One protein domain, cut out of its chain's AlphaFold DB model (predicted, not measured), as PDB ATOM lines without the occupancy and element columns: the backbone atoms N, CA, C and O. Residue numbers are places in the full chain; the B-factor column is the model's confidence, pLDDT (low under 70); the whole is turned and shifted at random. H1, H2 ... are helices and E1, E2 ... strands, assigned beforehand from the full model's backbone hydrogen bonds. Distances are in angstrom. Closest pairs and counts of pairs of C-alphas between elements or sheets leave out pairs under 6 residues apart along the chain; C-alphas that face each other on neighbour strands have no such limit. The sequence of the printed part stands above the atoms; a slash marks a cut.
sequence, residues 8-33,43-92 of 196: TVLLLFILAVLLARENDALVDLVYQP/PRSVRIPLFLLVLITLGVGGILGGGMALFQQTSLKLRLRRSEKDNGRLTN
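What this domain is: This is residues 8 to 33 and 43 to 92 of the 196 residues of the protein "DUF1049 domain-containing protein" of Myxococcales bacterium (UniProt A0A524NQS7). A small ribbon of two strands, E1 and E2, stands at the point of a narrow V made by a short helix, H1, and a very long one, H2. H2 makes the longest axis, and its residues 59 to 92 stick out free of the rest. The printed part has 76 residues, with two named helices and two named strands in the order H1, E1, E2, H2; the sheet E1 - E2 is antiparallel and the class is mostly helix. The whole is extended, with a radius of gyration of the C-alphas of 22.3 A, and flat, spanning 69 by 38 by 9 A.

How they stand to each other: E1, residues 26 to 30, and E2, residues 45 to 49, are antiparallel neighbours at 149 degrees. N 27 and O 48 are 2.9 A apart and N 46 and O 29 are 3.1 A apart, both within hydrogen-bond range. H2, residues 50 to 92, follows E2 by a tight link with 0 residues between them. The closest C-alphas of E1 and H2 are those of Val 27 and Leu 50, 5.9 A apart. H1, residues 8 to 22, touches H2 with residues 16 to 21 alone, and H2 touches H1 with residues 50 to 55 alone. Their closest C-alphas, of Ala 20 and Phe 51, are 4.4 A apart. The two helices run opposite ways at a shallow tilt of 25 degrees. H1 and E2 are apart. In H1 and H2 every O i to N i+4 pair is within hydrogen-bond range.

Where its parts are: E1 and E2 have 5 residues each. H2 runs 63.1 A from C-alpha 50 at (-21.686, 22.982, 43.135) to C-alpha 92 at (-41.735, -27.343, 10.835). H1 begins at C-alpha 8, (-27.337, 20.138, 21.272), and is 21.2 A long.

The domain as a whole: The C-alphas of Pro 43 and Asn 92 are the two farthest apart, at 69.9 A. Residues 34 to 42 are not printed, and C-alphas 33 and 43 are 6.6 A apart across this cut. The link from H1 to E1 is tight. Residue 24, residues 31 to 33 and residues 43 to 44 have pLDDT under 70.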
ATOM      1  N   THR A   8     -26.672  19.268  20.292       87.94
ATOM      2  CA  THR A   8     -27.337  20.138  21.272       87.94
ATOM      3  C   THR A   8     -27.095  19.658  22.700       87.94
ATOM      4  O   THR A   8     -26.778  20.474  23.559       87.94
ATOM      5  N   VAL A   9     -27.187  18.347  22.954       85.06
ATOM      6  CA  VAL A   9     -26.906  17.771  24.281       85.06
ATOM      7  C   VAL A   9     -25.443  17.971  24.671       85.06
ATOM      8  O   VAL A   9     -25.173  18.373  25.798       85.06
ATOM      9  N   LEU A  10     -24.505  17.757  23.744       85.81
ATOM     10  CA  LEU A  10     -23.079  17.978  23.987       85.81
ATOM     11  C   LEU A  10     -22.781  19.453  24.297       85.81
ATOM     12  O   LEU A  10     -22.031  19.749  25.222       85.81
ATOM     13  N   LEU A  11     -23.393  20.378  23.557       89.25
ATOM     14  CA  LEU A  11     -23.237  21.813  23.786       89.25
ATOM     15  C   LEU A  11     -23.788  22.222  25.159       89.25
ATOM     16  O   LEU A  11     -23.107  22.922  25.901       89.25
ATOM     17  N   LEU A  12     -24.989  21.751  25.516       85.75
ATOM     18  CA  LEU A  12     -25.592  21.974  26.835       85.75
ATOM     19  C   LEU A  12     -24.733  21.389  27.959       85.75
ATOM     20  O   LEU A  12     -24.587  22.020  28.999       85.75
ATOM     21  N   PHE A  13     -24.135  20.217  27.736       84.56
ATOM     22  CA  PHE A  13     -23.219  19.585  28.679       84.56
ATOM     23  C   PHE A  13     -21.973  20.445  28.909       84.56
ATOM     24  O   PHE A  13     -21.635  20.740  30.052       84.56
ATOM     25  N   ILE A  14     -21.318  20.899  27.836       86.25
ATOM     26  CA  ILE A  14     -20.137  21.772  27.930       86.25
ATOM     27  C   ILE A  14     -20.501  23.082  28.636       86.25
ATOM     28  O   ILE A  14     -19.773  23.519  29.523       86.25
ATOM     29  N   LEU A  15     -21.643  23.680  28.286       85.56
ATOM     30  CA  LEU A  15     -22.118  24.911  28.910       85.56
ATOM     31  C   LEU A  15     -22.393  24.717  30.406       85.56
ATOM     32  O   LEU A  15     -21.977  25.548  31.205       85.56
ATOM     33  N   ALA A  16     -23.028  23.606  30.792       81.31
ATOM     34  CA  ALA A  16     -23.275  23.265  32.190       81.31
ATOM     35  C   ALA A  16     -21.967  23.086  32.970       81.31
ATOM     36  O   ALA A  16     -21.853  23.597  34.077       81.31
ATOM     37  N   VAL A  17     -20.965  22.421  32.384       80.69
ATOM     38  CA  VAL A  17     -19.639  22.249  33.001       80.69
ATOM     39  C   VAL A  17     -18.906  23.585  33.144       80.69
ATOM     40  O   VAL A  17     -18.266  23.809  34.167       80.69
ATOM     41  N   LEU A  18     -19.004  24.483  32.161       82.81
ATOM     42  CA  LEU A  18     -18.400  25.817  32.240       82.81
ATOM     43  C   LEU A  18     -19.066  26.684  33.314       82.81
ATOM     44  O   LEU A  18     -18.359  27.237  34.152       82.81
ATOM     45  N   LEU A  19     -20.405  26.733  33.340       78.25
ATOM     46  CA  LEU A  19     -21.164  27.448  34.375       78.25
ATOM     47  C   LEU A  19     -20.841  26.915  35.771       78.25
ATOM     48  O   LEU A  19     -20.731  27.667  36.733       78.25
ATOM     49  N   ALA A  20     -20.715  25.598  35.869       73.56
ATOM     50  CA  ALA A  20     -20.367  24.916  37.092       73.56
ATOM     51  C   ALA A  20     -18.933  25.250  37.531       73.56
ATOM     52  O   ALA A  20     -18.714  25.530  38.702       73.56
ATOM     53  N   ARG A  21     -17.969  25.279  36.603       78.69
ATOM     54  CA  ARG A  21     -16.560  25.586  36.890       78.69
ATOM     55  C   ARG A  21     -16.344  27.014  37.390       78.69
ATOM     56  O   ARG A  21     -15.505  27.209  38.254       78.69
ATOM     57  N   GLU A  22     -17.037  27.998  36.823       80.94
ATOM     58  CA  GLU A  22     -16.930  29.390  37.296       80.94
ATOM     59  C   GLU A  22     -17.633  29.609  38.637       80.94
ATOM     60  O   GLU A  22     -17.375  30.594  39.327       80.94
ATOM     61  N   ASN A  23     -18.518  28.690  39.016       72.75
ATOM     62  CA  ASN A  23     -19.269  28.779  40.247       72.75
ATOM     63  C   ASN A  23     -18.605  27.939  41.346       72.75
ATOM     64  O   ASN A  23     -18.991  26.799  41.612       72.75
ATOM     65  N   ASP A  24     -17.634  28.549  42.028       69.69
ATOM     66  CA  ASP A  24     -16.988  28.008  43.235       69.69
ATOM     67  C   ASP A  24     -17.904  28.050  44.478       69.69
ATOM     68  O   ASP A  24     -17.444  27.860  45.609       69.69
ATOM     69  N   ALA A  25     -19.210  28.299  44.308       73.56
ATOM     70  CA  ALA A  25     -20.153  28.255  45.413       73.56
ATOM     71  C   ALA A  25     -20.137  26.869  46.071       73.56
ATOM     72  O   ALA A  25     -20.406  25.830  45.457       73.56
ATOM     73  N   LEU A  26     -19.817  26.881  47.361       78.19
ATOM     74  CA  LEU A  26     -19.862  25.714  48.224       78.19
ATOM     75  C   LEU A  26     -21.319  25.495  48.623       78.19
ATOM     76  O   LEU A  26     -21.949  26.374  49.210       78.19
ATOM     77  N   VAL A  27     -21.852  24.324  48.296       78.19
ATOM     78  CA  VAL A  27     -23.162  23.898  48.780       78.19
ATOM     79  C   VAL A  27     -22.945  23.188  50.108       78.19
ATOM     80  O   VAL A  27     -22.214  22.196  50.170       78.19
ATOM     81  N   ASP A  28     -23.568  23.698  51.168       78.56
ATOM     82  CA  ASP A  28     -23.623  23.009  52.454       78.56
ATOM     83  C   ASP A  28     -24.678  21.897  52.370       78.56
ATOM     84  O   ASP A  28     -25.885  22.155  52.381       78.56
ATOM     85  N   LEU A  29     -24.230  20.643  52.284       73.31
ATOM     86  CA  LEU A  29     -25.104  19.495  52.504       73.31
ATOM     87  C   LEU A  29     -25.275  19.311  54.014       73.31
ATOM     88  O   LEU A  29     -24.354  18.866  54.703       73.31
ATOM     89  N   VAL A  30     -26.453  19.669  54.522       72.62
ATOM     90  CA  VAL A  30     -26.835  19.448  55.920       72.62
ATOM     91  C   VAL A  30     -27.543  18.102  56.018       72.62
ATOM     92  O   VAL A  30     -28.663  17.942  55.535       72.62
ATOM     93  N   TYR A  31     -26.883  17.124  56.634       68.75
ATOM     94  CA  TYR A  31     -27.504  15.838  56.934       68.75
ATOM     95  C   TYR A  31     -28.468  16.012  58.109       68.75
ATOM     96  O   TYR A  31     -28.065  16.424  59.196       68.75
ATOM     97  N   GLN A  32     -29.753  15.721  57.892       62.59
ATOM     98  CA  GLN A  32     -30.723  15.676  58.982       62.59
ATOM     99  C   GLN A  32     -30.501  14.406  59.817       62.59
ATOM    100  O   GLN A  32     -30.467  13.312  59.246       62.59
ATOM    101  N   PRO A  33     -30.377  14.514  61.150       54.53
ATOM    102  CA  PRO A  33     -30.320  13.342  62.013       54.53
ATOM    103  C   PRO A  33     -31.663  12.599  61.928       54.53
ATOM    104  O   PRO A  33     -32.713  13.178  62.199       54.53
ATOM    105  N   PRO A  43     -24.289  15.910  63.469       58.44
ATOM    106  CA  PRO A  43     -24.699  16.703  62.318       58.44
ATOM    107  C   PRO A  43     -23.458  17.269  61.623       58.44
ATOM    108  O   PRO A  43     -22.918  18.312  61.988       58.44
ATOM    109  N   ARG A  44     -22.986  16.556  60.602       64.50
ATOM    110  CA  ARG A  44     -21.827  16.948  59.808       64.50
ATOM    111  C   ARG A  44     -22.309  17.696  58.575       64.50
ATOM    112  O   ARG A  44     -22.997  17.120  57.740       64.50
ATOM    113  N   SER A  45     -21.951  18.969  58.438       71.12
ATOM    114  CA  SER A  45     -22.100  19.663  57.159       71.12
ATOM    115  C   SER A  45     -20.936  19.280  56.250       71.12
ATOM    116  O   SER A  45     -19.765  19.371  56.628       71.12
ATOM    117  N   VAL A  46     -21.248  18.802  55.046       75.25
ATOM    118  CA  VAL A  46     -20.231  18.549  54.020       75.25
ATOM    119  C   VAL A  46     -20.353  19.643  52.978       75.25
ATOM    120  O   VAL A  46     -21.381  19.774  52.317       75.25
ATOM    121  N   ARG A  47     -19.288  20.432  52.832       78.56
ATOM    122  CA  ARG A  47     -19.181  21.441  51.779       78.56
ATOM    123  C   ARG A  47     -18.735  20.780  50.496       78.56
ATOM    124  O   ARG A  47     -17.600  20.315  50.401       78.56
ATOM    125  N   ILE A  48     -19.628  20.745  49.517       81.19
ATOM    126  CA  ILE A  48     -19.342  20.178  48.204       81.19
ATOM    127  C   ILE A  48     -19.405  21.313  47.181       81.19
ATOM    128  O   ILE A  48     -20.374  22.076  47.185       81.19
ATOM    129  N   PRO A  49     -18.403  21.451  46.299       83.19
ATOM    130  CA  PRO A  49     -18.488  22.402  45.202       83.19
ATOM    131  C   PRO A  49     -19.709  22.100  44.330       83.19
ATOM    132  O   PRO A  49     -19.917  20.943  43.944       83.19
ATOM    133  N   LEU A  50     -20.490  23.126  43.976       82.25
ATOM    134  CA  LEU A  50     -21.686  22.982  43.135       82.25
ATOM    135  C   LEU A  50     -21.390  22.179  41.859       82.25
ATOM    136  O   LEU A  50     -22.188  21.333  41.449       82.25
ATOM    137  N   PHE A  51     -20.215  22.390  41.259       80.81
ATOM    138  CA  PHE A  51     -19.842  21.699  40.032       80.81
ATOM    139  C   PHE A  51     -19.772  20.186  40.171       80.81
ATOM    140  O   PHE A  51     -20.128  19.476  39.232       80.81
ATOM    141  N   LEU A  52     -19.345  19.683  41.329       82.69
ATOM    142  CA  LEU A  52     -19.249  18.249  41.562       82.69
ATOM    143  C   LEU A  52     -20.651  17.633  41.609       82.69
ATOM    144  O   LEU A  52     -20.885  16.576  41.029       82.69
ATOM    145  N   LEU A  53     -21.602  18.329  42.237       83.88
ATOM    146  CA  LEU A  53     -22.998  17.904  42.317       83.88
ATOM    147  C   LEU A  53     -23.657  17.894  40.931       83.88
ATOM    148  O   LEU A  53     -24.304  16.912  40.553       83.88
ATOM    149  N   VAL A  54     -23.439  18.942  40.134       83.75
ATOM    150  CA  VAL A  54     -23.911  18.995  38.740       83.75
ATOM    151  C   VAL A  54     -23.279  17.872  37.914       83.75
ATOM    152  O   VAL A  54     -23.980  17.185  37.178       83.75
ATOM    153  N   LEU A  55     -21.980  17.616  38.071       82.62
ATOM    154  CA  LEU A  55     -21.286  16.562  37.330       82.62
ATOM    155  C   LEU A  55     -21.828  15.169  37.674       82.62
ATOM    156  O   LEU A  55     -22.078  14.373  36.770       82.62
ATOM    157  N   ILE A  56     -22.040  14.878  38.960       87.31
ATOM    158  CA  ILE A  56     -22.585  13.592  39.410       87.31
ATOM    159  C   ILE A  56     -24.013  13.414  38.897       87.31
ATOM    160  O   ILE A  56     -24.318  12.381  38.310       87.31
ATOM    161  N   THR A  57     -24.884  14.410  39.070       87.06
ATOM    162  CA  THR A  57     -26.282  14.317  38.610       87.06
ATOM    163  C   THR A  57     -26.372  14.143  37.095       87.06
ATOM    164  O   THR A  57     -27.143  13.312  36.612       87.06
ATOM    165  N   LEU A  58     -25.532  14.851  36.341       85.44
ATOM    166  CA  LEU A  58     -25.465  14.745  34.888       85.44
ATOM    167  C   LEU A  58     -24.872  13.405  34.437       85.44
ATOM    168  O   LEU A  58     -25.372  12.802  33.488       85.44
ATOM    169  N   GLY A  59     -23.861  12.901  35.145       86.00
ATOM    170  CA  GLY A  59     -23.294  11.572  34.932       86.00
ATOM    171  C   GLY A  59     -24.318  10.468  35.186       86.00
ATOM    172  O   GLY A  59     -24.532   9.621  34.323       86.00
ATOM    173  N   VAL A  60     -25.017  10.514  36.321       89.81
ATOM    174  CA  VAL A  60     -26.089   9.567  36.668       89.81
ATOM    175  C   VAL A  60     -27.219   9.636  35.640       89.81
ATOM    176  O   VAL A  60     -27.623   8.601  35.112       89.81
ATOM    177  N   GLY A  61     -27.681  10.837  35.282       86.56
ATOM    178  CA  GLY A  61     -28.708  11.028  34.256       86.56
ATOM    179  C   GLY A  61     -28.278  10.510  32.881       86.56
ATOM    180  O   GLY A  61     -29.061   9.857  32.191       86.56
ATOM    181  N   GLY A  62     -27.020  10.735  32.501       84.56
ATOM    182  CA  GLY A  62     -26.434  10.224  31.264       84.56
ATOM    183  C   GLY A  62     -26.319   8.699  31.246       84.56
ATOM    184  O   GLY A  62     -26.677   8.074  30.248       84.56
ATOM    185  N   ILE A  63     -25.887   8.089  32.354       86.50
ATOM    186  CA  ILE A  63     -25.789   6.632  32.499       86.50
ATOM    187  C   ILE A  63     -27.179   5.993  32.481       86.50
ATOM    188  O   ILE A  63     -27.375   5.022  31.755       86.50
ATOM    189  N   LEU A  64     -28.161   6.534  33.211       87.69
ATOM    190  CA  LEU A  64     -29.531   6.009  33.188       87.69
ATOM    191  C   LEU A  64     -30.177   6.184  31.808       87.69
ATOM    192  O   LEU A  64     -30.757   5.238  31.274       87.69
ATOM    193  N   GLY A  65     -30.053   7.369  31.206       81.81
ATOM    194  CA  GLY A  65     -30.628   7.664  29.895       81.81
ATOM    195  C   GLY A  65     -29.989   6.844  28.770       81.81
ATOM    196  O   GLY A  65     -30.691   6.253  27.949       81.81
ATOM    197  N   GLY A  66     -28.657   6.760  28.749       80.25
ATOM    198  CA  GLY A  66     -27.912   5.938  27.794       80.25
ATOM    199  C   GLY A  66     -28.117   4.441  28.028       80.25
ATOM    200  O   GLY A  66     -28.319   3.682  27.077       80.25
ATOM    201  N   GLY A  67     -28.148   4.023  29.294       79.94
ATOM    202  CA  GLY A  67     -28.405   2.648  29.713       79.94
ATOM    203  C   GLY A  67     -29.782   2.155  29.278       79.94
ATOM    204  O   GLY A  67     -29.880   1.068  28.710       79.94
ATOM    205  N   MET A  68     -30.836   2.968  29.433       79.38
ATOM    206  CA  MET A  68     -32.175   2.625  28.934       79.38
ATOM    207  C   MET A  68     -32.201   2.415  27.417       79.38
ATOM    208  O   MET A  68     -32.832   1.470  26.942       79.38
ATOM    209  N   ALA A  69     -31.497   3.246  26.644       75.81
ATOM    210  CA  ALA A  69     -31.442   3.096  25.190       75.81
ATOM    211  C   ALA A  69     -30.761   1.777  24.768       75.81
ATOM    212  O   ALA A  69     -31.244   1.080  23.870       75.81
ATOM    213  N   LEU A  70     -29.678   1.394  25.453       73.19
ATOM    214  CA  LEU A  70     -29.009   0.107  25.239       73.19
ATOM    215  C   LEU A  70     -29.887  -1.075  25.676       73.19
ATOM    216  O   LEU A  70     -29.907  -2.120  25.016       73.19
ATOM    217  N   PHE A  71     -30.659  -0.907  26.751       79.00
ATOM    218  CA  PHE A  71     -31.585  -1.927  27.232       79.00
ATOM    219  C   PHE A  71     -32.724  -2.185  26.237       79.00
ATOM    220  O   PHE A  71     -33.047  -3.334  25.943       79.00
ATOM    221  N   GLN A  72     -33.276  -1.132  25.627       77.94
ATOM    222  CA  GLN A  72     -34.280  -1.282  24.568       77.94
ATOM    223  C   GLN A  72     -33.703  -2.008  23.346       77.94
ATOM    224  O   GLN A  72     -34.309  -2.948  22.832       77.94
ATOM    225  N   GLN A  73     -32.498  -1.643  22.900       77.12
ATOM    226  CA  GLN A  73     -31.864  -2.325  21.765       77.12
ATOM    227  C   GLN A  73     -31.617  -3.812  22.038       77.12
ATOM    228  O   GLN A  73     -31.868  -4.658  21.174       77.12
ATOM    229  N   THR A  74     -31.155  -4.151  23.242       74.06
ATOM    230  CA  THR A  74     -30.931  -5.549  23.633       74.06
ATOM    231  C   THR A  74     -32.242  -6.316  23.777       74.06
ATOM    232  O   THR A  74     -32.329  -7.441  23.276       74.06
ATOM    233  N   SER A  75     -33.293  -5.711  24.344       76.25
ATOM    234  CA  SER A  75     -34.610  -6.349  24.437       76.25
ATOM    235  C   SER A  75     -35.225  -6.610  23.063       76.25
ATOM    236  O   SER A  75     -35.760  -7.695  22.836       76.25
ATOM    237  N   LEU A  76     -35.105  -5.666  22.119       75.31
ATOM    238  CA  LEU A  76     -35.573  -5.867  20.743       75.31
ATOM    239  C   LEU A  76     -34.821  -7.015  20.061       75.31
ATOM    240  O   LEU A  76     -35.438  -7.878  19.439       75.31
ATOM    241  N   LYS A  77     -33.496  -7.078  20.226       79.12
ATOM    242  CA  LYS A  77     -32.670  -8.145  19.641       79.12
ATOM    243  C   LYS A  77     -33.011  -9.525  20.218       79.12
ATOM    244  O   LYS A  77     -33.016 -10.517  19.491       79.12
ATOM    245  N   LEU A  78     -33.327  -9.592  21.511       79.81
ATOM    246  CA  LEU A  78     -33.798 -10.812  22.174       79.81
ATOM    247  C   LEU A  78     -35.186 -11.239  21.680       79.81
ATOM    248  O   LEU A  78     -35.391 -12.426  21.419       79.81
ATOM    249  N   ARG A  79     -36.120 -10.293  21.520       81.44
ATOM    250  CA  ARG A  79     -37.465 -10.560  20.984       81.44
ATOM    251  C   ARG A  79     -37.409 -11.064  19.540       81.44
ATOM    252  O   ARG A  79     -38.045 -12.070  19.246       81.44
ATOM    253  N   LEU A  80     -36.582 -10.451  18.690       81.94
ATOM    254  CA  LEU A  80     -36.340 -10.910  17.315       81.94
ATOM    255  C   LEU A  80     -35.848 -12.361  17.275       81.94
ATOM    256  O   LEU A  80     -36.419 -13.184  16.570       81.94
ATOM    257  N   ARG A  81     -34.853 -12.707  18.100       81.06
ATOM    258  CA  ARG A  81     -34.331 -14.083  18.169       81.06
ATOM    259  C   ARG A  81     -35.356 -15.107  18.656       81.06
ATOM    260  O   ARG A  81     -35.265 -16.270  18.275       81.06
ATOM    261  N   ARG A  82     -36.281 -14.721  19.541       82.12
ATOM    262  CA  ARG A  82     -37.377 -15.608  19.971       82.12
ATOM    263  C   ARG A  82     -38.393 -15.793  18.849       82.12
ATOM    264  O   ARG A  82     -38.665 -16.927  18.486       82.12
ATOM    265  N   SER A  83     -38.828 -14.694  18.235       73.38
ATOM    266  CA  SER A  83     -39.742 -14.709  17.088       73.38
ATOM    267  C   SER A  83     -39.222 -15.569  15.932       73.38
ATOM    268  O   SER A  83     -39.980 -16.343  15.358       73.38
ATOM    269  N   GLU A  84     -37.929 -15.491  15.620       84.69
ATOM    270  CA  GLU A  84     -37.310 -16.288  14.557       84.69
ATOM    271  C   GLU A  84     -37.328 -17.793  14.872       84.69
ATOM    272  O   GLU A  84     -37.636 -18.613  14.007       84.69
ATOM    273  N   LYS A  85     -37.081 -18.167  16.135       82.75
ATOM    274  CA  LYS A  85     -37.183 -19.562  16.592       82.75
ATOM    275  C   LYS A  85     -38.616 -20.080  16.553       82.75
ATOM    276  O   LYS A  85     -38.827 -21.224  16.157       82.75
ATOM    277  N   ASP A  86     -39.579 -19.261  16.961       82.38
ATOM    278  CA  ASP A  86     -40.989 -19.646  16.973       82.38
ATOM    279  C   ASP A  86     -41.526 -19.796  15.543       82.38
ATOM    280  O   ASP A  86     -42.218 -20.770  15.252       82.38
ATOM    281  N   ASN A  87     -41.103 -18.929  14.617       77.69
ATOM    282  CA  ASN A  87     -41.382 -19.098  13.190       77.69
ATOM    283  C   ASN A  87     -40.808 -20.411  12.648       77.69
ATOM    284  O   ASN A  87     -41.518 -21.145  11.971       77.69
ATOM    285  N   GLY A  88     -39.556 -20.742  12.985       81.38
ATOM    286  CA  GLY A  88     -38.935 -22.005  12.570       81.38
ATOM    287  C   GLY A  88     -39.640 -23.254  13.117       81.38
ATOM    288  O   GLY A  88     -39.634 -24.305  12.479       81.38
ATOM    289  N   ARG A  89     -40.265 -23.156  14.295       82.75
ATOM    290  CA  ARG A  89     -41.088 -24.238  14.859       82.75
ATOM    291  C   ARG A  89     -42.414 -24.365  14.124       82.75
ATOM    292  O   ARG A  89     -42.749 -25.455  13.686       82.75
ATOM    293  N   LEU A  90     -43.110 -23.249  13.918       79.50
ATOM    294  CA  LEU A  90     -44.387 -23.223  13.207       79.50
ATOM    295  C   LEU A  90     -44.250 -23.709  11.759       79.50
ATOM    296  O   LEU A  90     -45.107 -24.446  11.280       79.50
ATOM    297  N   THR A  91     -43.167 -23.358  11.061       87.25
ATOM    298  CA  THR A  91     -42.916 -23.868   9.705       87.25
ATOM    299  C   THR A  91     -42.660 -25.373   9.693       87.25
ATOM    300  O   THR A  91     -43.181 -26.062   8.814       87.25
ATOM    301  N   ASN A  92     -41.925 -25.900  10.676       87.12
ATOM    302  CA  ASN A  92     -41.735 -27.343  10.835       87.12
ATOM    303  C   ASN A  92     -43.042 -28.062  11.182       87.12
ATOM    304  O   ASN A  92     -43.312 -29.122  10.619       87.12
TER     305      ASN A  92